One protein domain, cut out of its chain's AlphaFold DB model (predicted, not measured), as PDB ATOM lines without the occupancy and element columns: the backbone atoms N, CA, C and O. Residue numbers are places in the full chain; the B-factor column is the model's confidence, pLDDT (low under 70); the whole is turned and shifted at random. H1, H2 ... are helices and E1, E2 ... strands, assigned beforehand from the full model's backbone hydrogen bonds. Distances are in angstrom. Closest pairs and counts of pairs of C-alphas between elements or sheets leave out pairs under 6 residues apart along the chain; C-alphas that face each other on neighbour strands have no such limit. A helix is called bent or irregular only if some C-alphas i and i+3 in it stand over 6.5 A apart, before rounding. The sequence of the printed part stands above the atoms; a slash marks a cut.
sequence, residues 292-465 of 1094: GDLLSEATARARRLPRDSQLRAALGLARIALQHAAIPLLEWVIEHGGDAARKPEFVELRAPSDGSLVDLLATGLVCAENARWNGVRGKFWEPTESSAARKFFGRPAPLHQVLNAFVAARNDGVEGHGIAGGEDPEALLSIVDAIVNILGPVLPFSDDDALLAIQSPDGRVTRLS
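Overview. This is residues 292 to 465 of the 1094 residues of the protein "Translation initiation factor 2" of Labilithrix luteola (UniProt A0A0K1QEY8). Two long helices, H2 and H7, run side by side through the middle, with H1 folded back over both on one side and the pair H3 and H6 slanting across them on the opposite side. The short H4 and H5 pack on H6 and H7, and a small two-strand hairpin, E1 and E2, packs on the later part of H2, residues 324 to 336. The printed part has 174 residues, with seven named helices followed by two named strands; the class is mostly helix and the sheet E1 - E2 is antiparallel. The whole is compact, with a radius of gyration of the C-alphas of 16.1 A and spans of 45 by 32 by 31 A.

Arrangement. H1, residues 292 to 302, and H2, residues 307 to 336, form a helical hairpin at a shallow tilt of 10 degrees; residues 310 to 321 of H2 touch H1, the closest C-alphas being those of Ala 302 and Gln 310, 5.6 A apart. H3, residues 354 to 370, touches residues 319 to 333 of H2 at a tilt of 36 degrees, only just steep, the same way; the closest C-alphas, of Ala 326 and Leu 361, are 5.1 A apart. H6, residues 399 to 411, touches H3 at a shallow tilt of 18 degrees, opposite ways, with the C-alphas of Gly 355 and Val 407 closest at 5.9 A. H4, residues 378 to 381, touches residues 399 to 400 of H6, closest at C-alphas Phe 380 and Leu 399, 5.0 A. H7, residues 425 to 442, is the hub, touching five helices. It touches H2 at a shallow tilt of 19 degrees, the same way, closest at C-alphas Leu 311 and Pro 425, 4.9 A. H5, residues 387 to 393, stands about perpendicular to H7, at 80 degrees, with C-alphas Ala 388 and Ala 427 closest at 4.2 A. H1, H2, H3, H6 and H7 form a bundle, a group of helices that touch one another in part. E1, residues 452 to 455, and E2, residues 461 to 463, form an antiparallel hairpin, with N 454 and O 462 within hydrogen-bond range at 2.9 A. Every O i to N i+4 pair is within hydrogen-bond range in H1, H5 and H6, against 23 of 26 in H2, 11 of 13 in H3 and 12 of 14 in H7; H4 is too short for such a pair.

Along the chain. H1 begins at C-alpha 292, (112.130, 8.259, 1.299). H2 is 42.9 A long, H3 24.5 A and H7 24.7 A. H7 is irregular, with C-alphas 438 and 441 7.8 A apart, and has a kink of 35 degrees near residue 436. E2 ends at C-alpha 463, (96.318, 3.462, -2.054).

Size, cuts and confidence. The C-alphas farthest apart, of Pro 306 and Asp 339, are 50.0 A apart. The printed part has no cut. The links H2 to H3 and H6 to H7 are long. Mean pLDDT of the printed part is 79.0; it is under 70 at residues 337 to 350, 366, 370 to 371, 411 to 423 and 448 to 450.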
ATOM      1  N   GLY A 292     110.980   7.351   1.377       92.56
ATOM      2  CA  GLY A 292     112.130   8.259   1.299       92.56
ATOM      3  C   GLY A 292     113.067   8.141   2.506       92.56
ATOM      4  O   GLY A 292     114.267   7.948   2.318       92.56
ATOM      5  N   ASP A 293     112.521   8.154   3.726       93.38
ATOM      6  CA  ASP A 293     113.304   8.038   4.964       93.38
ATOM      7  C   ASP A 293     114.008   6.676   5.057       93.38
ATOM      8  O   ASP A 293     115.206   6.608   5.339       93.38
ATOM      9  N   LEU A 294     113.289   5.588   4.740       92.69
ATOM     10  CA  LEU A 294     113.846   4.231   4.702       92.69
ATOM     11  C   LEU A 294     114.981   4.101   3.672       92.69
ATOM     12  O   LEU A 294     115.993   3.451   3.939       92.69
ATOM     13  N   LEU A 295     114.842   4.733   2.500       95.00
ATOM     14  CA  LEU A 295     115.893   4.774   1.483       95.00
ATOM     15  C   LEU A 295     117.106   5.587   1.954       95.00
ATOM     16  O   LEU A 295     118.231   5.125   1.775       95.00
ATOM     17  N   SER A 296     116.908   6.744   2.592       94.75
ATOM     18  CA  SER A 296     118.004   7.559   3.136       94.75
ATOM     19  C   SER A 296     118.732   6.893   4.307       94.75
ATOM     20  O   SER A 296     119.960   6.977   4.383       94.75
ATOM     21  N   GLU A 297     118.036   6.171   5.192       93.44
ATOM     22  CA  GLU A 297     118.711   5.347   6.202       93.44
ATOM     23  C   GLU A 297     119.510   4.221   5.526       93.44
ATOM     24  O   GLU A 297     120.678   3.991   5.858       93.44
ATOM     25  N   ALA A 298     118.927   3.556   4.526       93.12
ATOM     26  CA  ALA A 298     119.595   2.484   3.805       93.12
ATOM     27  C   ALA A 298     120.841   2.962   3.033       93.12
ATOM     28  O   ALA A 298     121.863   2.274   3.089       93.12
ATOM     29  N   THR A 299     120.837   4.137   2.385       94.75
ATOM     30  CA  THR A 299     122.056   4.687   1.752       94.75
ATOM     31  C   THR A 299     123.095   5.094   2.798       94.75
ATOM     32  O   THR A 299     124.275   4.769   2.645       94.75
ATOM     33  N   ALA A 300     122.682   5.715   3.909       93.75
ATOM     34  CA  ALA A 300     123.574   6.085   5.012       93.75
ATOM     35  C   ALA A 300     124.215   4.872   5.720       93.75
ATOM     36  O   ALA A 300     125.348   4.969   6.209       93.75
ATOM     37  N   ARG A 301     123.521   3.727   5.763       93.88
ATOM     38  CA  ARG A 301     124.066   2.437   6.215       93.88
ATOM     39  C   ARG A 301     124.961   1.800   5.140       93.88
ATOM     40  O   ARG A 301     126.059   1.354   5.468       93.88
ATOM     41  N   ALA A 302     124.561   1.817   3.864       92.50
ATOM     42  CA  ALA A 302     125.321   1.221   2.759       92.50
ATOM     43  C   ALA A 302     126.700   1.866   2.556       92.50
ATOM     44  O   ALA A 302     127.671   1.148   2.325       92.50
ATOM     45  N   ARG A 303     126.822   3.188   2.746       93.88
ATOM     46  CA  ARG A 303     128.106   3.925   2.722       93.88
ATOM     47  C   ARG A 303     129.147   3.447   3.746       93.88
ATOM     48  O   ARG A 303     130.303   3.847   3.658       93.88
ATOM     49  N   ARG A 304     128.762   2.610   4.717       92.88
ATOM     50  CA  ARG A 304     129.650   2.047   5.752       92.88
ATOM     51  C   ARG A 304     130.135   0.628   5.427       92.88
ATOM     52  O   ARG A 304     130.886   0.055   6.210       92.88
ATOM     53  N   LEU A 305     129.691   0.042   4.312       90.56
ATOM     54  CA  LEU A 305     130.075  -1.306   3.889       90.56
ATOM     55  C   LEU A 305     131.418  -1.314   3.128       90.56
ATOM     56  O   LEU A 305     131.733  -0.348   2.435       90.56
ATOM     57  N   PRO A 306     132.184  -2.424   3.161       88.06
ATOM     58  CA  PRO A 306     133.305  -2.639   2.243       88.06
ATOM     59  C   PRO A 306     132.849  -2.588   0.777       88.06
ATOM     60  O   PRO A 306     131.750  -3.049   0.469       88.06
ATOM     61  N   ARG A 307     133.704  -2.089  -0.127       82.31
ATOM     62  CA  ARG A 307     133.379  -1.739  -1.529       82.31
ATOM     63  C   ARG A 307     132.493  -2.751  -2.271       82.31
ATOM     64  O   ARG A 307     131.487  -2.359  -2.853       82.31
ATOM     65  N   ASP A 308     132.813  -4.041  -2.218       80.12
ATOM     66  CA  ASP A 308     132.083  -5.077  -2.971       80.12
ATOM     67  C   ASP A 308     130.697  -5.377  -2.374       80.12
ATOM     68  O   ASP A 308     129.775  -5.825  -3.058       80.12
ATOM     69  N   SER A 309     130.520  -5.122  -1.077       85.81
ATOM     70  CA  SER A 309     129.221  -5.155  -0.399       85.81
ATOM     71  C   SER A 309     128.456  -3.845  -0.596       85.81
ATOM     72  O   SER A 309     127.255  -3.884  -0.847       85.81
ATOM     73  N   GLN A 310     129.144  -2.699  -0.578       88.50
ATOM     74  CA  GLN A 310     128.579  -1.387  -0.906       88.50
ATOM     75  C   GLN A 310     127.992  -1.377  -2.325       88.50
ATOM     76  O   GLN A 310     126.861  -0.937  -2.500       88.50
ATOM     77  N   LEU A 311     128.703  -1.926  -3.319       85.56
ATOM     78  CA  LEU A 311     128.236  -2.050  -4.705       85.56
ATOM     79  C   LEU A 311     126.942  -2.874  -4.807       85.56
ATOM     80  O   LEU A 311     125.966  -2.437  -5.415       85.56
ATOM     81  N   ARG A 312     126.906  -4.049  -4.164       84.56
ATOM     82  CA  ARG A 312     125.731  -4.941  -4.167       84.56
ATOM     83  C   ARG A 312     124.526  -4.327  -3.448       84.56
ATOM     84  O   ARG A 312     123.404  -4.457  -3.940       84.56
ATOM     85  N   ALA A 313     124.751  -3.626  -2.336       88.75
ATOM     86  CA  ALA A 313     123.713  -2.866  -1.645       88.75
ATOM     87  C   ALA A 313     123.198  -1.705  -2.517       88.75
ATOM     88  O   ALA A 313     121.992  -1.574  -2.712       88.75
ATOM     89  N   ALA A 314     124.095  -0.911  -3.109       89.81
ATOM     90  CA  ALA A 314     123.752   0.245  -3.935       89.81
ATOM     91  C   ALA A 314     122.942  -0.135  -5.187       89.81
ATOM     92  O   ALA A 314     121.925   0.496  -5.462       89.81
ATOM     93  N   LEU A 315     123.319  -1.208  -5.893       87.56
ATOM     94  CA  LEU A 315     122.540  -1.759  -7.012       87.56
ATOM     95  C   LEU A 315     121.135  -2.213  -6.582       87.56
ATOM     96  O   LEU A 315     120.163  -2.020  -7.314       87.56
ATOM     97  N   GLY A 316     121.014  -2.796  -5.384       89.00
ATOM     98  CA  GLY A 316     119.725  -3.152  -4.791       89.00
ATOM     99  C   GLY A 316     118.857  -1.925  -4.506       89.00
ATOM    100  O   GLY A 316     117.705  -1.879  -4.937       89.00
ATOM    101  N   LEU A 317     119.421  -0.926  -3.826       93.12
ATOM    102  CA  LEU A 317     118.723   0.300  -3.439       93.12
ATOM    103  C   LEU A 317     118.342   1.166  -4.646       93.12
ATOM    104  O   LEU A 317     117.227   1.672  -4.672       93.12
ATOM    105  N   ALA A 318     119.192   1.274  -5.673       91.75
ATOM    106  CA  ALA A 318     118.879   1.998  -6.910       91.75
ATOM    107  C   ALA A 318     117.638   1.422  -7.611       91.75
ATOM    108  O   ALA A 318     116.737   2.169  -7.995       91.75
ATOM    109  N   ARG A 319     117.539   0.088  -7.710       91.06
ATOM    110  CA  ARG A 319     116.357  -0.573  -8.283       91.06
ATOM    111  C   ARG A 319     115.116  -0.443  -7.393       91.06
ATOM    112  O   ARG A 319     114.030  -0.237  -7.925       91.06
ATOM    113  N   ILE A 320     115.254  -0.523  -6.067       93.44
ATOM    114  CA  ILE A 320     114.130  -0.294  -5.140       93.44
ATOM    115  C   ILE A 320     113.623   1.151  -5.269       93.44
ATOM    116  O   ILE A 320     112.431   1.352  -5.471       93.44
ATOM    117  N   ALA A 321     114.510   2.148  -5.241       94.81
ATOM    118  CA  ALA A 321     114.155   3.561  -5.372       94.81
ATOM    119  C   ALA A 321     113.454   3.865  -6.707       94.81
ATOM    120  O   ALA A 321     112.413   4.519  -6.715       94.81
ATOM    121  N   LEU A 322     113.957   3.323  -7.825       93.00
ATOM    122  CA  LEU A 322     113.287   3.419  -9.127       93.00
ATOM    123  C   LEU A 322     111.874   2.828  -9.096       93.00
ATOM    124  O   LEU A 322     110.935   3.459  -9.570       93.00
ATOM    125  N   GLN A 323     111.697   1.639  -8.517       92.44
ATOM    126  CA  GLN A 323     110.392   0.977  -8.446       92.44
ATOM    127  C   GLN A 323     109.394   1.735  -7.566       92.44
ATOM    128  O   GLN A 323     108.244   1.904  -7.969       92.44
ATOM    129  N   HIS A 324     109.839   2.216  -6.401       93.19
ATOM    130  CA  HIS A 324     109.026   2.975  -5.445       93.19
ATOM    131  C   HIS A 324     108.809   4.442  -5.838       93.19
ATOM    132  O   HIS A 324     108.022   5.111  -5.187       93.19
ATOM    133  N   ALA A 325     109.420   4.935  -6.917       93.12
ATOM    134  CA  ALA A 325     109.004   6.177  -7.571       93.12
ATOM    135  C   ALA A 325     108.096   5.903  -8.789       93.12
ATOM    136  O   ALA A 325     107.075   6.560  -8.971       93.12
ATOM    137  N   ALA A 326     108.439   4.905  -9.611       89.81
ATOM    138  CA  ALA A 326     107.747   4.593 -10.863       89.81
ATOM    139  C   ALA A 326     106.329   4.037 -10.654       89.81
ATOM    140  O   ALA A 326     105.351   4.573 -11.176       89.81
ATOM    141  N   ILE A 327     106.202   2.940  -9.902       87.44
ATOM    142  CA  ILE A 327     104.937   2.203  -9.773       87.44
ATOM    143  C   ILE A 327     103.866   3.023  -9.014       87.44
ATOM    144  O   ILE A 327     102.725   3.034  -9.477       87.44
ATOM    145  N   PRO A 328     104.185   3.764  -7.930       89.44
ATOM    146  CA  PRO A 328     103.197   4.584  -7.217       89.44
ATOM    147  C   PRO A 328     102.651   5.740  -8.056       89.44
ATOM    148  O   PRO A 328     101.436   5.931  -8.134       89.44
ATOM    149  N   LEU A 329     103.543   6.460  -8.745       87.81
ATOM    150  CA  LEU A 329     103.189   7.509  -9.699       87.81
ATOM    151  C   LEU A 329     102.265   6.978 -10.800       87.81
ATOM    152  O   LEU A 329     101.316   7.652 -11.197       87.81
ATOM    153  N   LEU A 330     102.511   5.754 -11.274       83.00
ATOM    154  CA  LEU A 330     101.641   5.128 -12.255       83.00
ATOM    155  C   LEU A 330     100.246   4.809 -11.704       83.00
ATOM    156  O   LEU A 330      99.263   5.151 -12.360       83.00
ATOM    157  N   GLU A 331     100.129   4.137 -10.556       83.62
ATOM    158  CA  GLU A 331      98.802   3.801 -10.017       83.62
ATOM    159  C   GLU A 331      97.970   5.076  -9.781       83.62
ATOM    160  O   GLU A 331      96.794   5.112 -10.146       83.62
ATOM    161  N   TRP A 332      98.611   6.165  -9.337       86.06
ATOM    162  CA  TRP A 332      97.991   7.491  -9.267       86.06
ATOM    163  C   TRP A 332      97.559   8.023 -10.647       86.06
ATOM    164  O   TRP A 332      96.416   8.445 -10.801       86.06
ATOM    165  N   VAL A 333      98.408   7.970 -11.685       79.38
ATOM    166  CA  VAL A 333      98.054   8.428 -13.053       79.38
ATOM    167  C   VAL A 333      96.915   7.599 -13.669       79.38
ATOM    168  O   VAL A 333      96.078   8.143 -14.394       79.38
ATOM    169  N   ILE A 334      96.850   6.299 -13.373       76.81
ATOM    170  CA  ILE A 334      95.763   5.406 -13.798       76.81
ATOM    171  C   ILE A 334      94.428   5.830 -13.176       76.81
ATOM    172  O   ILE A 334      93.434   5.919 -13.903       76.81
ATOM    173  N   GLU A 335      94.416   6.107 -11.871       78.06
ATOM    174  CA  GLU A 335      93.221   6.456 -11.094       78.06
ATOM    175  C   GLU A 335      92.756   7.904 -11.339       78.06
ATOM    176  O   GLU A 335      91.573   8.151 -11.574       78.06
ATOM    177  N   HIS A 336      93.687   8.863 -11.340       75.94
ATOM    178  CA  HIS A 336      93.394  10.298 -11.264       75.94
ATOM    179  C   HIS A 336      93.604  11.094 -12.563       75.94
ATOM    180  O   HIS A 336      93.192  12.252 -12.631       75.94
ATOM    181  N   GLY A 337      94.204  10.507 -13.605       59.84
ATOM    182  CA  GLY A 337      94.625  11.246 -14.803       59.84
ATOM    183  C   GLY A 337      93.512  11.845 -15.685       59.84
ATOM    184  O   GLY A 337      93.752  12.820 -16.402       59.84
ATOM    185  N   GLY A 338      92.299  11.279 -15.649       52.66
ATOM    186  CA  GLY A 338      91.213  11.616 -16.587       52.66
ATOM    187  C   GLY A 338      91.598  11.403 -18.063       52.66
ATOM    188  O   GLY A 338      92.550  10.682 -18.355       52.66
ATOM    189  N   ASP A 339      90.886  12.064 -18.983       44.53
ATOM    190  CA  ASP A 339      91.234  12.104 -20.421       44.53
ATOM    191  C   ASP A 339      92.368  13.112 -20.729       44.53
ATOM    192  O   ASP A 339      92.961  13.106 -21.805       44.53
ATOM    193  N   ALA A 340      92.686  14.017 -19.794       37.31
ATOM    194  CA  ALA A 340      93.731  15.028 -19.984       37.31
ATOM    195  C   ALA A 340      95.152  14.446 -19.840       37.31
ATOM    196  O   ALA A 340      96.089  14.892 -20.509       37.31
ATOM    197  N   ALA A 341      95.325  13.430 -18.990       40.94
ATOM    198  CA  ALA A 341      96.558  12.663 -18.920       40.94
ATOM    199  C   ALA A 341      96.557  11.564 -19.993       40.94
ATOM    200  O   ALA A 341      95.757  10.631 -19.949       40.94
ATOM    201  N   ARG A 342      97.507  11.626 -20.936       49.12
ATOM    202  CA  ARG A 342      97.772  10.531 -21.885       49.12
ATOM    203  C   ARG A 342      98.213   9.287 -21.104       49.12
ATOM    204  O   ARG A 342      99.397   9.164 -20.810       49.12
ATOM    205  N   LYS A 343      97.297   8.377 -20.752       51.53
ATOM    206  CA  LYS A 343      97.650   7.158 -20.000       51.53
ATOM    207  C   LYS A 343      98.801   6.427 -20.724       51.53
ATOM    208  O   LYS A 343      98.640   6.127 -21.908       51.53
ATOM    209  N   PRO A 344      99.970   6.207 -20.080       50.19
ATOM    210  CA  PRO A 344     101.110   5.588 -20.757       50.19
ATOM    211  C   PRO A 344     100.810   4.148 -21.200       50.19
ATOM    212  O   PRO A 344      99.805   3.555 -20.824       50.19
ATOM    213  N   GLU A 345     101.695   3.559 -22.002       49.81
ATOM    214  CA  GLU A 345     101.490   2.204 -22.526       49.81
ATOM    215  C   GLU A 345     102.294   1.195 -21.712       49.81
ATOM    216  O   GLU A 345     103.523   1.168 -21.728       49.81
ATOM    217  N   PHE A 346     101.576   0.369 -20.955       57.94
ATOM    218  CA  PHE A 346     102.121  -0.446 -19.867       57.94
ATOM    219  C   PHE A 346     102.676  -1.796 -20.337       57.94
ATOM    220  O   PHE A 346     102.342  -2.843 -19.780       57.94
ATOM    221  N   VAL A 347     103.509  -1.779 -21.382       47.28
ATOM    222  CA  VAL A 347     103.890  -2.983 -22.144       47.28
ATOM    223  C   VAL A 347     104.588  -4.047 -21.274       47.28
ATOM    224  O   VAL A 347     104.281  -5.230 -21.414       47.28
ATOM    225  N   GLU A 348     105.467  -3.662 -20.334       54.94
ATOM    226  CA  GLU A 348     106.374  -4.616 -19.653       54.94
ATOM    227  C   GLU A 348     106.338  -4.654 -18.107       54.94
ATOM    228  O   GLU A 348     107.117  -5.375 -17.481       54.94
ATOM    229  N   LEU A 349     105.381  -3.994 -17.443       60.50
ATOM    230  CA  LEU A 349     105.277  -3.994 -15.965       60.50
ATOM    231  C   LEU A 349     105.046  -5.365 -15.308       60.50
ATOM    232  O   LEU A 349     105.145  -5.507 -14.090       60.50
ATOM    233  N   ARG A 350     104.776  -6.407 -16.098       69.50
ATOM    234  CA  ARG A 350     104.729  -7.786 -15.597       69.50
ATOM    235  C   ARG A 350     106.105  -8.321 -15.194       69.50
ATOM    236  O   ARG A 350     106.143  -9.257 -14.399       69.50
ATOM    237  N   ALA A 351     107.206  -7.748 -15.684       73.56
ATOM    238  CA  ALA A 351     108.577  -8.036 -15.249       73.56
ATOM    239  C   ALA A 351     109.525  -6.884 -15.668       73.56
ATOM    240  O   ALA A 351     110.321  -7.066 -16.587       73.56
ATOM    241  N   PRO A 352     109.429  -5.692 -15.046       74.50
ATOM    242  CA  PRO A 352     110.041  -4.480 -15.580       74.50
ATOM    243  C   PRO A 352     111.575  -4.528 -15.564       74.50
ATOM    244  O   PRO A 352     112.199  -4.870 -14.546       74.50
ATOM    245  N   SER A 353     112.179  -4.129 -16.687       82.50
ATOM    246  CA  SER A 353     113.584  -3.718 -16.736       82.50
ATOM    247  C   SER A 353     113.757  -2.359 -16.046       82.50
ATOM    248  O   SER A 353     112.774  -1.660 -15.799       82.50
ATOM    249  N   ASP A 354     114.991  -1.970 -15.721       83.62
ATOM    250  CA  ASP A 354     115.215  -0.667 -15.082       83.62
ATOM    251  C   ASP A 354     115.034   0.497 -16.071       83.62
ATOM    252  O   ASP A 354     114.482   1.517 -15.678       83.62
ATOM    253  N   GLY A 355     115.344   0.315 -17.363       79.75
ATOM    254  CA  GLY A 355     114.995   1.287 -18.414       79.75
ATOM    255  C   GLY A 355     113.485   1.507 -18.511       79.75
ATOM    256  O   GLY A 355     113.018   2.635 -18.398       79.75
ATOM    257  N   SER A 356     112.708   0.417 -18.523       75.88
ATOM    258  CA  SER A 356     111.237   0.463 -18.529       75.88
ATOM    259  C   SER A 356     110.634   1.211 -17.327       75.88
ATOM    260  O   SER A 356     109.484   1.637 -17.394       75.88
ATOM    261  N   LEU A 357     111.368   1.346 -16.212       84.06
ATOM    262  CA  LEU A 357     110.957   2.151 -15.054       84.06
ATOM    263  C   LEU A 357     111.319   3.634 -15.227       84.06
ATOM    264  O   LEU A 357     110.568   4.489 -14.761       84.06
ATOM    265  N   VAL A 358     112.424   3.950 -15.909       82.88
ATOM    266  CA  VAL A 358     112.835   5.330 -16.224       82.88
ATOM    267  C   VAL A 358     111.924   5.946 -17.289       82.88
ATOM    268  O   VAL A 358     111.443   7.061 -17.092       82.88
ATOM    269  N   ASP A 359     111.583   5.202 -18.347       73.69
ATOM    270  CA  ASP A 359     110.619   5.627 -19.378       73.69
ATOM    271  C   ASP A 359     109.233   5.912 -18.773       73.69
ATOM    272  O   ASP A 359     108.551   6.890 -19.100       73.69
ATOM    273  N   LEU A 360     108.823   5.049 -17.838       76.88
ATOM    274  CA  LEU A 360     107.571   5.157 -17.098       76.88
ATOM    275  C   LEU A 360     107.585   6.354 -16.139       76.88
ATOM    276  O   LEU A 360     106.582   7.059 -16.073       76.88
ATOM    277  N   LEU A 361     108.702   6.637 -15.460       83.38
ATOM    278  CA  LEU A 361     108.874   7.855 -14.657       83.38
ATOM    279  C   LEU A 361     108.767   9.114 -15.521       83.38
ATOM    280  O   LEU A 361     107.949   9.987 -15.234       83.38
ATOM    281  N   ALA A 362     109.537   9.186 -16.609       77.31
ATOM    282  CA  ALA A 362     109.535  10.325 -17.521       77.31
ATOM    283  C   ALA A 362     108.133  10.594 -18.094       77.31
ATOM    284  O   ALA A 362     107.655  11.729 -18.077       77.31
ATOM    285  N   THR A 363     107.426   9.546 -18.532       70.62
ATOM    286  CA  THR A 363     106.059   9.692 -19.053       70.62
ATOM    287  C   THR A 363     105.056  10.001 -17.934       70.62
ATOM    288  O   THR A 363     104.201  10.876 -18.087       70.62
ATOM    289  N   GLY A 364     105.157   9.316 -16.793       75.88
ATOM    290  CA  GLY A 364     104.250   9.439 -15.652       75.88
ATOM    291  C   GLY A 364     104.252  10.833 -15.029       75.88
ATOM    292  O   GLY A 364     103.181  11.362 -14.743       75.88
ATOM    293  N   LEU A 365     105.419  11.473 -14.901       81.44
ATOM    294  CA  LEU A 365     105.538  12.830 -14.352       81.44
ATOM    295  C   LEU A 365     104.864  13.869 -15.260       81.44
ATOM    296  O   LEU A 365     104.172  14.761 -14.773       81.44
ATOM    297  N   VAL A 366     104.993  13.725 -16.585       69.12
ATOM    298  CA  VAL A 366     104.274  14.570 -17.557       69.12
ATOM    299  C   VAL A 366     102.761  14.352 -17.459       69.12
ATOM    300  O   VAL A 366     101.990  15.308 -17.523       69.12
ATOM    301  N   CYS A 367     102.322  13.109 -17.260       70.31
ATOM    302  CA  CYS A 367     100.907  12.778 -17.100       70.31
ATOM    303  C   CYS A 367     100.321  13.316 -15.788       70.31
ATOM    304  O   CYS A 367      99.194  13.810 -15.789       70.31
ATOM    305  N   ALA A 368     101.085  13.277 -14.695       75.06
ATOM    306  CA  ALA A 368     100.685  13.835 -13.411       75.06
ATOM    307  C   ALA A 368     100.593  15.369 -13.451       75.06
ATOM    308  O   ALA A 368      99.592  15.931 -13.005       75.06
ATOM    309  N   GLU A 369     101.561  16.050 -14.072       73.81
ATOM    310  CA  GLU A 369     101.503  17.502 -14.280       73.81
ATOM    311  C   GLU A 369     100.255  17.902 -15.099       73.81
ATOM    312  O   GLU A 369      99.515  18.806 -14.707       73.81
ATOM    313  N   ASN A 370      99.944  17.172 -16.181       63.59
ATOM    314  CA  ASN A 370      98.726  17.385 -16.979       63.59
ATOM    315  C   ASN A 370      97.432  17.130 -16.177       63.59
ATOM    316  O   ASN A 370      96.418  17.793 -16.404       63.59
ATOM    317  N   ALA A 371      97.470  16.217 -15.202       68.50
ATOM    318  CA  ALA A 371      96.397  15.969 -14.236       68.50
ATOM    319  C   ALA A 371      96.344  17.003 -13.083       68.50
ATOM    320  O   ALA A 371      95.622  16.806 -12.107       68.50
ATOM    321  N   ARG A 372      97.058  18.135 -13.218       76.81
ATOM    322  CA  ARG A 372      97.177  19.255 -12.262       76.81
ATOM    323  C   ARG A 372      98.023  18.981 -11.015       76.81
ATOM    324  O   ARG A 372      97.966  19.765 -10.066       76.81
ATOM    325  N   TRP A 373      98.871  17.950 -11.022       81.00
ATOM    326  CA  TRP A 373      99.958  17.819 -10.045       81.00
ATOM    327  C   TRP A 373     101.095  18.791 -10.406       81.00
ATOM    328  O   TRP A 373     102.172  18.402 -10.852       81.00
ATOM    329  N   ASN A 374     100.827  20.088 -10.252       76.19
ATOM    330  CA  ASN A 374     101.732  21.159 -10.664       76.19
ATOM    331  C   ASN A 374     103.087  21.066  -9.942       76.19
ATOM    332  O   ASN A 374     103.136  20.905  -8.721       76.19
ATOM    333  N   GLY A 375     104.179  21.230 -10.688       71.81
ATOM    334  CA  GLY A 375     105.545  21.231 -10.169       71.81
ATOM    335  C   GLY A 375     106.146  19.846  -9.905       71.81
ATOM    336  O   GLY A 375     107.308  19.783  -9.507       71.81
ATOM    337  N   VAL A 376     105.418  18.748 -10.148       76.19
ATOM    338  CA  VAL A 376     105.938  17.384  -9.929       76.19
ATOM    339  C   VAL A 376     107.065  17.040 -10.894       76.19
ATOM    340  O   VAL A 376     107.987  16.311 -10.536       76.19
ATOM    341  N   ARG A 377     107.022  17.585 -12.116       75.38
ATOM    342  CA  ARG A 377     108.012  17.261 -13.146       75.38
ATOM    343  C   ARG A 377     109.327  18.030 -12.991       75.38
ATOM    344  O   ARG A 377     110.376  17.461 -13.265       75.38
ATOM    345  N   GLY A 378     109.286  19.299 -12.565       73.50
ATOM    346  CA  GLY A 378     110.351  20.297 -12.795       73.50
ATOM    347  C   GLY A 378     111.781  19.780 -12.589       73.50
ATOM    348  O   GLY A 378     112.531  19.598 -13.551       73.50
ATOM    349  N   LYS A 379     112.115  19.425 -11.345       77.25
ATOM    350  CA  LYS A 379     113.466  19.000 -10.936       77.25
ATOM    351  C   LYS A 379     114.006  17.734 -11.628       77.25
ATOM    352  O   LYS A 379     115.204  17.484 -11.567       77.25
ATOM    353  N   PHE A 380     113.174  16.925 -12.291       83.06
ATOM    354  CA  PHE A 380     113.624  15.724 -13.018       83.06
ATOM    355  C   PHE A 380     114.275  16.061 -14.379       83.06
ATOM    356  O   PHE A 380     115.117  15.303 -14.877       83.06
ATOM    357  N   TRP A 381     113.943  17.228 -14.948       81.12
ATOM    358  CA  TRP A 381     114.550  17.780 -16.169       81.12
ATOM    359  C   TRP A 381     115.543  18.929 -15.905       81.12
ATOM    360  O   TRP A 381     116.265  19.321 -16.819       81.12
ATOM    361  N   GLU A 382     115.640  19.435 -14.675       81.12
ATOM    362  CA  GLU A 382     116.606  20.475 -14.288       81.12
ATOM    363  C   GLU A 382     117.999  19.883 -13.966       81.12
ATOM    364  O   GLU A 382     118.086  18.881 -13.246       81.12
ATOM    365  N   PRO A 383     119.111  20.482 -14.447       80.50
ATOM    366  CA  PRO A 383     120.459  20.004 -14.144       80.50
ATOM    367  C   PRO A 383     120.769  20.002 -12.643       80.50
ATOM    368  O   PRO A 383     120.866  21.054 -12.014       80.50
ATOM    369  N   THR A 384     120.979  18.813 -12.078       77.81
ATOM    370  CA  THR A 384     121.321  18.625 -10.664       77.81
ATOM    371  C   THR A 384     122.792  18.239 -10.522       77.81
ATOM    372  O   THR A 384     123.342  17.488 -11.331       77.81
ATOM    373  N   GLU A 385     123.454  18.746  -9.481       83.81
ATOM    374  CA  GLU A 385     124.811  18.329  -9.135       83.81
ATOM    375  C   GLU A 385     124.787  17.107  -8.202       83.81
ATOM    376  O   GLU A 385     124.280  17.166  -7.085       83.81
ATOM    377  N   SER A 386     125.351  15.988  -8.663       86.38
ATOM    378  CA  SER A 386     125.482  14.739  -7.902       86.38
ATOM    379  C   SER A 386     126.773  14.004  -8.277       86.38
ATOM    380  O   SER A 386     127.399  14.315  -9.297       86.38
ATOM    381  N   SER A 387     127.182  13.012  -7.475       85.94
ATOM    382  CA  SER A 387     128.350  12.177  -7.805       85.94
ATOM    383  C   SER A 387     128.134  11.428  -9.126       85.94
ATOM    384  O   SER A 387     129.005  11.433  -9.992       85.94
ATOM    385  N   ALA A 388     126.929  10.893  -9.350       84.81
ATOM    386  CA  ALA A 388     126.545  10.273 -10.616       84.81
ATOM    387  C   ALA A 388     126.599  11.244 -11.808       84.81
ATOM    388  O   ALA A 388     127.168  10.889 -12.837       84.81
ATOM    389  N   ALA A 389     126.090  12.476 -11.679       82.62
ATOM    390  CA  ALA A 389     126.168  13.471 -12.753       82.62
ATOM    391  C   ALA A 389     127.629  13.814 -13.105       82.62
ATOM    392  O   ALA A 389     128.020  13.776 -14.273       82.62
ATOM    393  N   ARG A 390     128.474  14.037 -12.087       86.00
ATOM    394  CA  ARG A 390     129.918  14.259 -12.269       86.00
ATOM    395  C   ARG A 390     130.623  13.045 -12.897       86.00
ATOM    396  O   ARG A 390     131.461  13.242 -13.770       86.00
ATOM    397  N   LYS A 391     130.272  11.811 -12.512       83.25
ATOM    398  CA  LYS A 391     130.847  10.561 -13.053       83.25
ATOM    399  C   LYS A 391     130.449  10.300 -14.509       83.25
ATOM    400  O   LYS A 391     131.308   9.928 -15.299       83.25
ATOM    401  N   PHE A 392     129.171  10.458 -14.856       79.81
ATOM    402  CA  PHE A 392     128.659  10.132 -16.192       79.81
ATOM    403  C   PHE A 392     128.861  11.264 -17.213       79.81
ATOM    404  O   PHE A 392     129.057  10.978 -18.390       79.81
ATOM    405  N   PHE A 393     128.844  12.534 -16.784       76.56
ATOM    406  CA  PHE A 393     128.848  13.691 -17.694       76.56
ATOM    407  C   PHE A 393     129.941  14.734 -17.418       76.56
ATOM    408  O   PHE A 393     130.085  15.677 -18.194       76.56
ATOM    409  N   GLY A 394     130.683  14.636 -16.308       80.12
ATOM    410  CA  GLY A 394     131.671  15.648 -15.899       80.12
ATOM    411  C   GLY A 394     131.077  16.999 -15.465       80.12
ATOM    412  O   GLY A 394     131.825  17.932 -15.184       80.12
ATOM    413  N   ARG A 395     129.744  17.121 -15.411       84.75
ATOM    414  CA  ARG A 395     128.986  18.361 -15.158       84.75
ATOM    415  C   ARG A 395     127.649  18.051 -14.462       84.75
ATOM    416  O   ARG A 395     127.226  16.896 -14.495       84.75
ATOM    417  N   PRO A 396     126.954  19.042 -13.868       84.44
ATOM    418  CA  PRO A 396     125.567  18.878 -13.431       84.44
ATOM    419  C   PRO A 396     124.669  18.421 -14.587       84.44
ATOM    420  O   PRO A 396     124.801  18.922 -15.706       84.44
ATOM    421  N   ALA A 397     123.765  17.481 -14.321       76.31
ATOM    422  CA  ALA A 397     122.920  16.848 -15.333       76.31
ATOM    423  C   ALA A 397     121.516  16.555 -14.769       76.31
ATOM    424  O   ALA A 397     121.388  16.303 -13.568       76.31
ATOM    425  N   PRO A 398     120.451  16.603 -15.589       83.25
ATOM    426  CA  PRO A 398     119.106  16.219 -15.171       83.25
ATOM    427  C   PRO A 398     119.016  14.776 -14.671       83.25
ATOM    428  O   PRO A 398     119.740  13.900 -15.150       83.25
ATOM    429  N   LEU A 399     118.078  14.498 -13.758       87.50
ATOM    430  CA  LEU A 399     117.913  13.142 -13.225       87.50
ATOM    431  C   LEU A 399     117.559  12.132 -14.330       87.50
ATOM    432  O   LEU A 399     118.091  11.027 -14.308       87.50
ATOM    433  N   HIS A 400     116.763  12.506 -15.339       85.38
ATOM    434  CA  HIS A 400     116.473  11.598 -16.461       85.38
ATOM    435  C   HIS A 400     117.741  11.168 -17.228       85.38
ATOM    436  O   HIS A 400     117.903   9.985 -17.521       85.38
ATOM    437  N   GLN A 401     118.683  12.088 -17.473       78.69
ATOM    438  CA  GLN A 401     119.979  11.776 -18.089       78.69
ATOM    439  C   GLN A 401     120.828  10.872 -17.186       78.69
ATOM    440  O   GLN A 401     121.384   9.882 -17.653       78.69
ATOM    441  N   VAL A 402     120.892  11.167 -15.884       84.56
ATOM    442  CA  VAL A 402     121.624  10.346 -14.900       84.56
ATOM    443  C   VAL A 402     121.073   8.917 -14.821       84.56
ATOM    444  O   VAL A 402     121.851   7.967 -14.731       84.56
ATOM    445  N   LEU A 403     119.751   8.749 -14.892       86.44
ATOM    446  CA  LEU A 403     119.102   7.439 -14.889       86.44
ATOM    447  C   LEU A 403     119.318   6.675 -16.203       86.44
ATOM    448  O   LEU A 403     119.655   5.493 -16.158       86.44
ATOM    449  N   ASN A 404     119.208   7.340 -17.355       81.81
ATOM    450  CA  ASN A 404     119.486   6.722 -18.655       81.81
ATOM    451  C   ASN A 404     120.958   6.302 -18.788       81.81
ATOM    452  O   ASN A 404     121.234   5.185 -19.225       81.81
ATOM    453  N   ALA A 405     121.904   7.136 -18.342       80.69
ATOM    454  CA  ALA A 405     123.328   6.799 -18.329       80.69
ATOM    455  C   ALA A 405     123.651   5.625 -17.390       80.69
ATOM    456  O   ALA A 405     124.470   4.777 -17.736       80.69
ATOM    457  N   PHE A 406     122.978   5.524 -16.238       84.88
ATOM    458  CA  PHE A 406     123.074   4.357 -15.355       84.88
ATOM    459  C   PHE A 406     122.543   3.077 -16.019       84.88
ATOM    460  O   PHE A 406     123.212   2.044 -15.979       84.88
ATOM    461  N   VAL A 407     121.375   3.135 -16.668       82.94
ATOM    462  CA  VAL A 407     120.808   1.980 -17.383       82.94
ATOM    463  C   VAL A 407     121.718   1.544 -18.538       82.94
ATOM    464  O   VAL A 407     121.990   0.352 -18.664       82.94
ATOM    465  N   ALA A 408     122.241   2.484 -19.331       75.44
ATOM    466  CA  ALA A 408     123.188   2.195 -20.409       75.44
ATOM    467  C   ALA A 408     124.488   1.567 -19.876       75.44
ATOM    468  O   ALA A 408     124.846   0.463 -20.280       75.44
ATOM    469  N   ALA A 409     125.136   2.195 -18.886       73.75
ATOM    470  CA  ALA A 409     126.382   1.700 -18.295       73.75
ATOM    471  C   ALA A 409     126.260   0.278 -17.715       73.75
ATOM    472  O   ALA A 409     127.218  -0.495 -17.781       73.75
ATOM    473  N   ARG A 410     125.087  -0.095 -17.186       71.25
ATOM    474  CA  ARG A 410     124.840  -1.451 -16.675       71.25
ATOM    475  C   ARG A 410     124.460  -2.467 -17.762       71.25
ATOM    476  O   ARG A 410     124.592  -3.668 -17.527       71.25
ATOM    477  N   ASN A 411     123.982  -2.017 -18.921       67.06
ATOM    478  CA  ASN A 411     123.665  -2.878 -20.064       67.06
ATOM    479  C   ASN A 411     124.910  -3.163 -20.924       67.06
ATOM    480  O   ASN A 411     125.111  -4.303 -21.332       67.06
ATOM    481  N   ASP A 412     125.770  -2.161 -21.131       56.47
ATOM    482  CA  ASP A 412     126.978  -2.241 -21.970       56.47
ATOM    483  C   ASP A 412     128.216  -2.797 -21.223       56.47
ATOM    484  O   ASP A 412     129.344  -2.758 -21.719       56.47
ATOM    485  N   GLY A 413     128.021  -3.317 -20.006       55.22
ATOM    486  CA  GLY A 413     129.075  -3.885 -19.165       55.22
ATOM    487  C   GLY A 413     129.654  -5.203 -19.702       55.22
ATOM    488  O   GLY A 413     128.931  -6.063 -20.203       55.22
ATOM    489  N   VAL A 414     130.968  -5.389 -19.517       40.81
ATOM    490  CA  VAL A 414     131.806  -6.446 -20.136       40.81
ATOM    491  C   VAL A 414     131.275  -7.887 -19.987       40.81
ATOM    492  O   VAL A 414     131.560  -8.723 -20.840       40.81
ATOM    493  N   GLU A 415     130.498  -8.192 -18.942       44.56
ATOM    494  CA  GLU A 415     129.986  -9.547 -18.659       44.56
ATOM    495  C   GLU A 415     128.505  -9.778 -19.038       44.56
ATOM    496  O   GLU A 415     127.996 -10.886 -18.871       44.56
ATOM    497  N   GLY A 416     127.794  -8.775 -19.569       40.41
ATOM    498  CA  GLY A 416     126.548  -8.967 -20.335       40.41
ATOM    499  C   GLY A 416     125.319  -9.584 -19.635       40.41
ATOM    500  O   GLY A 416     124.338  -9.868 -20.314       40.41
ATOM    501  N   HIS A 417     125.332  -9.791 -18.312       41.62
ATOM    502  CA  HIS A 417     124.204 -10.353 -17.536       41.62
ATOM    503  C   HIS A 417     123.881  -9.552 -16.252       41.62
ATOM    504  O   HIS A 417     123.457 -10.097 -15.235       41.62
ATOM    505  N   GLY A 418     124.086  -8.229 -16.272       47.88
ATOM    506  CA  GLY A 418     123.749  -7.348 -15.141       47.88
ATOM    507  C   GLY A 418     124.719  -7.406 -13.952       47.88
ATOM    508  O   GLY A 418     124.368  -6.959 -12.858       47.88
ATOM    509  N   ILE A 419     125.931  -7.928 -14.160       46.31
ATOM    510  CA  ILE A 419     127.055  -7.833 -13.219       46.31
ATOM    511  C   ILE A 419     127.889  -6.597 -13.593       46.31
ATOM    512  O   ILE A 419     128.331  -6.445 -14.731       46.31
ATOM    513  N   ALA A 420     128.066  -5.687 -12.634       44.81
ATOM    514  CA  ALA A 420     128.626  -4.359 -12.865       44.81
ATOM    515  C   ALA A 420     130.165  -4.336 -12.825       44.81
ATOM    516  O   ALA A 420     130.780  -4.154 -11.771       44.81
ATOM    517  N   GLY A 421     130.799  -4.468 -13.991       42.25
ATOM    518  CA  GLY A 421     132.236  -4.235 -14.141       42.25
ATOM    519  C   GLY A 421     132.593  -2.748 -14.026       42.25
ATOM    520  O   GLY A 421     132.246  -1.959 -14.898       42.25
ATOM    521  N   GLY A 422     133.329  -2.364 -12.979       56.88
ATOM    522  CA  GLY A 422     133.948  -1.033 -12.864       56.88
ATOM    523  C   GLY A 422     133.086   0.086 -12.261       56.88
ATOM    524  O   GLY A 422     133.530   1.234 -12.224       56.88
ATOM    525  N   GLU A 423     131.886  -0.200 -11.748       64.00
ATOM    526  CA  GLU A 423     131.046   0.841 -11.149       64.00
ATOM    527  C   GLU A 423     131.585   1.356  -9.799       64.00
ATOM    528  O   GLU A 423     131.772   0.612  -8.838       64.00
ATOM    529  N   ASP A 424     131.786   2.675  -9.712       81.44
ATOM    530  CA  ASP A 424     131.844   3.403  -8.438       81.44
ATOM    531  C   ASP A 424     130.502   3.279  -7.674       81.44
ATOM    532  O   ASP A 424     129.480   3.722  -8.220       81.44
ATOM    533  N   PRO A 425     130.491   2.733  -6.438       85.81
ATOM    534  CA  PRO A 425     129.285   2.612  -5.620       85.81
ATOM    535  C   PRO A 425     128.741   3.943  -5.088       85.81
ATOM    536  O   PRO A 425     127.542   4.034  -4.833       85.81
ATOM    537  N   GLU A 426     129.574   4.971  -4.902       89.31
ATOM    538  CA  GLU A 426     129.107   6.248  -4.344       89.31
ATOM    539  C   GLU A 426     128.264   7.019  -5.366       89.31
ATOM    540  O   GLU A 426     127.219   7.569  -5.020       89.31
ATOM    541  N   ALA A 427     128.627   6.970  -6.651       87.75
ATOM    542  CA  ALA A 427     127.743   7.403  -7.723       87.75
ATOM    543  C   ALA A 427     126.375   6.704  -7.663       87.75
ATOM    544  O   ALA A 427     125.362   7.399  -7.686       87.75
ATOM    545  N   LEU A 428     126.317   5.374  -7.515       88.25
ATOM    546  CA  LEU A 428     125.043   4.640  -7.419       88.25
ATOM    547  C   LEU A 428     124.200   5.073  -6.208       88.25
ATOM    548  O   LEU A 428     122.996   5.283  -6.342       88.25
ATOM    549  N   LEU A 429     124.818   5.257  -5.039       92.94
ATOM    550  CA  LEU A 429     124.116   5.746  -3.846       92.94
ATOM    551  C   LEU A 429     123.630   7.192  -4.036       92.94
ATOM    552  O   LEU A 429     122.518   7.517  -3.632       92.94
ATOM    553  N   SER A 430     124.380   8.027  -4.764       93.56
ATOM    554  CA  SER A 430     123.920   9.368  -5.146       93.56
ATOM    555  C   SER A 430     122.762   9.374  -6.158       93.56
ATOM    556  O   SER A 430     122.056  10.375  -6.236       93.56
ATOM    557  N   ILE A 431     122.510   8.279  -6.896       92.75
ATOM    558  CA  ILE A 431     121.278   8.122  -7.696       92.75
ATOM    559  C   ILE A 431     120.079   7.912  -6.769       92.75
ATOM    560  O   ILE A 431     119.045   8.544  -6.966       92.75
ATOM    561  N   VAL A 432     120.216   7.063  -5.743       95.06
ATOM    562  CA  VAL A 432     119.156   6.846  -4.742       95.06
ATOM    563  C   VAL A 432     118.842   8.150  -4.015       95.06
ATOM    564  O   VAL A 432     117.681   8.549  -3.958       95.06
ATOM    565  N   ASP A 433     119.867   8.859  -3.539       94.62
ATOM    566  CA  ASP A 433     119.672  10.151  -2.882       94.62
ATOM    567  C   ASP A 433     119.075  11.193  -3.848       94.62
ATOM    568  O   ASP A 433     118.237  11.992  -3.436       94.62
ATOM    569  N   ALA A 434     119.440  11.190  -5.136       92.31
ATOM    570  CA  ALA A 434     118.818  12.068  -6.128       92.31
ATOM    571  C   ALA A 434     117.333  11.727  -6.350       92.31
ATOM    572  O   ALA A 434     116.516  12.641  -6.398       92.31
ATOM    573  N   ILE A 435     116.960  10.441  -6.406       93.94
ATOM    574  CA  ILE A 435     115.553  10.010  -6.451       93.94
ATOM    575  C   ILE A 435     114.806  10.511  -5.207       93.94
ATOM    576  O   ILE A 435     113.756  11.125  -5.359       93.94
ATOM    577  N   VAL A 436     115.346  10.346  -3.996       94.44
ATOM    578  CA  VAL A 436     114.685  10.832  -2.767       94.44
ATOM    579  C   VAL A 436     114.535  12.363  -2.761       94.44
ATOM    580  O   VAL A 436     113.461  12.871  -2.449       94.44
ATOM    581  N   ASN A 437     115.561  13.115  -3.172       91.56
ATOM    582  CA  ASN A 437     115.541  14.586  -3.151       91.56
ATOM    583  C   ASN A 437     114.721  15.241  -4.285       91.56
ATOM    584  O   ASN A 437     114.251  16.371  -4.128       91.56
ATOM    585  N   ILE A 438     114.575  14.574  -5.436       90.38
ATOM    586  CA  ILE A 438     113.879  15.104  -6.626       90.38
ATOM    587  C   ILE A 438     112.464  14.536  -6.743       90.38
ATOM    588  O   ILE A 438     111.525  15.282  -7.009       90.38
ATOM    589  N   LEU A 439     112.314  13.229  -6.524       92.00
ATOM    590  CA  LEU A 439     111.063  12.482  -6.662       92.00
ATOM    591  C   LEU A 439     110.399  12.176  -5.311       92.00
ATOM    592  O   LEU A 439     109.384  11.491  -5.286       92.00
ATOM    593  N   GLY A 440     110.903  12.734  -4.204       89.88
ATOM    594  CA  GLY A 440     110.283  12.658  -2.876       89.88
ATOM    595  C   GLY A 440     108.756  12.860  -2.854       89.88
ATOM    596  O   GLY A 440     108.084  12.048  -2.228       89.88
ATOM    597  N   PRO A 441     108.170  13.837  -3.584       88.50
ATOM    598  CA  PRO A 441     106.713  14.004  -3.654       88.50
ATOM    599  C   PRO A 441     105.944  12.811  -4.243       88.50
ATOM    600  O   PRO A 441     104.758  12.676  -3.964       88.50
ATOM    601  N   VAL A 442     106.583  11.961  -5.056       89.88
ATOM    602  CA  VAL A 442     105.968  10.751  -5.638       89.88
ATOM    603  C   VAL A 442     106.425   9.453  -4.959       89.88
ATOM    604  O   VAL A 442     105.978   8.374  -5.352       89.88
ATOM    605  N   LEU A 443     107.281   9.534  -3.932       93.00
ATOM    606  CA  LEU A 443     107.598   8.395  -3.072       93.00
ATOM    607  C   LEU A 443     106.458   8.163  -2.063       93.00
ATOM    608  O   LEU A 443     105.957   9.121  -1.471       93.00
ATOM    609  N   PRO A 444     106.041   6.908  -1.835       93.88
ATOM    610  CA  PRO A 444     104.898   6.607  -0.989       93.88
ATOM    611  C   PRO A 444     105.247   6.534   0.506       93.88
ATOM    612  O   PRO A 444     106.408   6.408   0.909       93.88
ATOM    613  N   PHE A 445     104.200   6.534   1.327       91.75
ATOM    614  CA  PHE A 445     104.229   6.304   2.772       91.75
ATOM    615  C   PHE A 445     103.332   5.121   3.161       91.75
ATOM    616  O   PHE A 445     102.493   4.680   2.377       91.75
ATOM    617  N   SER A 446     103.510   4.605   4.377       86.94
ATOM    618  CA  SER A 446     102.653   3.585   4.994       86.94
ATOM    619  C   SER A 446     102.047   4.129   6.287       86.94
ATOM    620  O   SER A 446     102.791   4.590   7.155       86.94
ATOM    621  N   ASP A 447     100.722   4.035   6.421       74.06
ATOM    622  CA  ASP A 447      99.996   4.319   7.670       74.06
ATOM    623  C   ASP A 447      99.930   3.078   8.588       74.06
ATOM    624  O   ASP A 447     100.089   3.202   9.797       74.06
ATOM    625  N   ASP A 448      99.741   1.885   7.999       65.75
ATOM    626  CA  ASP A 448      99.464   0.610   8.689       65.75
ATOM    627  C   ASP A 448     100.352  -0.543   8.137       65.75
ATOM    628  O   ASP A 448      99.836  -1.439   7.469       65.75
ATOM    629  N   ASP A 449     101.680  -0.504   8.362       58.22
ATOM    630  CA  ASP A 449     102.739  -1.546   8.167       58.22
ATOM    631  C   ASP A 449     102.813  -2.426   6.882       58.22
ATOM    632  O   ASP A 449     103.786  -3.167   6.693       58.22
ATOM    633  N   ALA A 450     101.822  -2.399   5.989       62.25
ATOM    634  CA  ALA A 450     101.585  -3.447   4.990       62.25
ATOM    635  C   ALA A 450     100.912  -2.972   3.685       62.25
ATOM    636  O   ALA A 450     100.745  -3.782   2.766       62.25
ATOM    637  N   LEU A 451     100.533  -1.694   3.573       75.94
ATOM    638  CA  LEU A 451     100.036  -1.075   2.339       75.94
ATOM    639  C   LEU A 451     100.619   0.330   2.187       75.94
ATOM    640  O   LEU A 451     100.594   1.125   3.121       75.94
ATOM    641  N   LEU A 452     101.121   0.621   0.989       88.69
ATOM    642  CA  LEU A 452     101.674   1.925   0.642       88.69
ATOM    643  C   LEU A 452     100.602   2.831   0.023       88.69
ATOM    644  O   LEU A 452      99.674   2.362  -0.643       88.69
ATOM    645  N   ALA A 453     100.761   4.135   0.214       89.56
ATOM    646  CA  ALA A 453      99.918   5.178  -0.348       89.56
ATOM    647  C   ALA A 453     100.756   6.371  -0.836       89.56
ATOM    648  O   ALA A 453     101.867   6.598  -0.364       89.56
ATOM    649  N   ILE A 454     100.226   7.125  -1.796       90.31
ATOM    650  CA  ILE A 454     100.857   8.302  -2.411       90.31
ATOM    651  C   ILE A 454      99.882   9.484  -2.334       90.31
ATOM    652  O   ILE A 454      98.687   9.305  -2.575       90.31
ATOM    653  N   GLN A 455     100.372  10.679  -1.978       87.75
ATOM    654  CA  GLN A 455      99.538  11.873  -1.786       87.75
ATOM    655  C   GLN A 455      99.891  12.994  -2.772       87.75
ATOM    656  O   GLN A 455     101.044  13.407  -2.855       87.75
ATOM    657  N   SER A 456      98.891  13.518  -3.487       84.25
ATOM    658  CA  SER A 456      99.048  14.683  -4.371       84.25
ATOM    659  C   SER A 456      98.891  16.017  -3.611       84.25
ATOM    660  O   SER A 456      98.312  16.039  -2.522       84.25
ATOM    661  N   PRO A 457      99.361  17.164  -4.150       79.44
ATOM    662  CA  PRO A 457      99.416  18.439  -3.421       79.44
ATOM    663  C   PRO A 457      98.047  19.065  -3.129       79.44
ATOM    664  O   PRO A 457      97.952  19.984  -2.321       79.44
ATOM    665  N   ASP A 458      96.985  18.576  -3.774       79.00
ATOM    666  CA  ASP A 458      95.591  18.902  -3.461       79.00
ATOM    667  C   ASP A 458      94.989  17.999  -2.363       79.00
ATOM    668  O   ASP A 458      93.798  18.077  -2.069       79.00
ATOM    669  N   GLY A 459      95.816  17.156  -1.737       81.25
ATOM    670  CA  GLY A 459      95.506  16.368  -0.545       81.25
ATOM    671  C   GLY A 459      94.984  14.954  -0.802       81.25
ATOM    672  O   GLY A 459      94.843  14.202   0.166       81.25
ATOM    673  N   ARG A 460      94.713  14.553  -2.054       82.38
ATOM    674  CA  ARG A 460      94.186  13.206  -2.363       82.38
ATOM    675  C   ARG A 460      95.221  12.130  -2.073       82.38
ATOM    676  O   ARG A 460      96.383  12.293  -2.427       82.38
ATOM    677  N   VAL A 461      94.773  11.015  -1.501       86.75
ATOM    678  CA  VAL A 461      95.609   9.858  -1.164       86.75
ATOM    679  C   VAL A 461      95.168   8.651  -1.995       86.75
ATOM    680  O   VAL A 461      94.076   8.125  -1.785       86.75
ATOM    681  N   THR A 462      96.023   8.198  -2.912       86.38
ATOM    682  CA  THR A 462      95.857   6.936  -3.656       86.38
ATOM    683  C   THR A 462      96.495   5.804  -2.856       86.38
ATOM    684  O   THR A 462      97.656   5.908  -2.460       86.38
ATOM    685  N   ARG A 463      95.769   4.700  -2.639       88.00
ATOM    686  CA  ARG A 463      96.318   3.462  -2.054       88.00
ATOM    687  C   ARG A 463      96.816   2.536  -3.162       88.00
ATOM    688  O   ARG A 463      96.114   2.332  -4.147       88.00
ATOM    689  N   LEU A 464      98.013   1.979  -2.996       86.88
ATOM    690  CA  LEU A 464      98.678   1.175  -4.024       86.88
ATOM    691  C   LEU A 464      98.257  -0.298  -3.994       86.88
ATOM    692  O   LEU A 464      97.993  -0.866  -2.933       86.88
ATOM    693  N   SER A 465      98.282  -0.939  -5.163       80.06
ATOM    694  CA  SER A 465      98.003  -2.368  -5.342       80.06
ATOM    695  C   SER A 465      99.290  -3.185  -5.515       80.06
ATOM    696  O   SER A 465      99.390  -4.303  -4.999       80.06
TER     697      SER A 465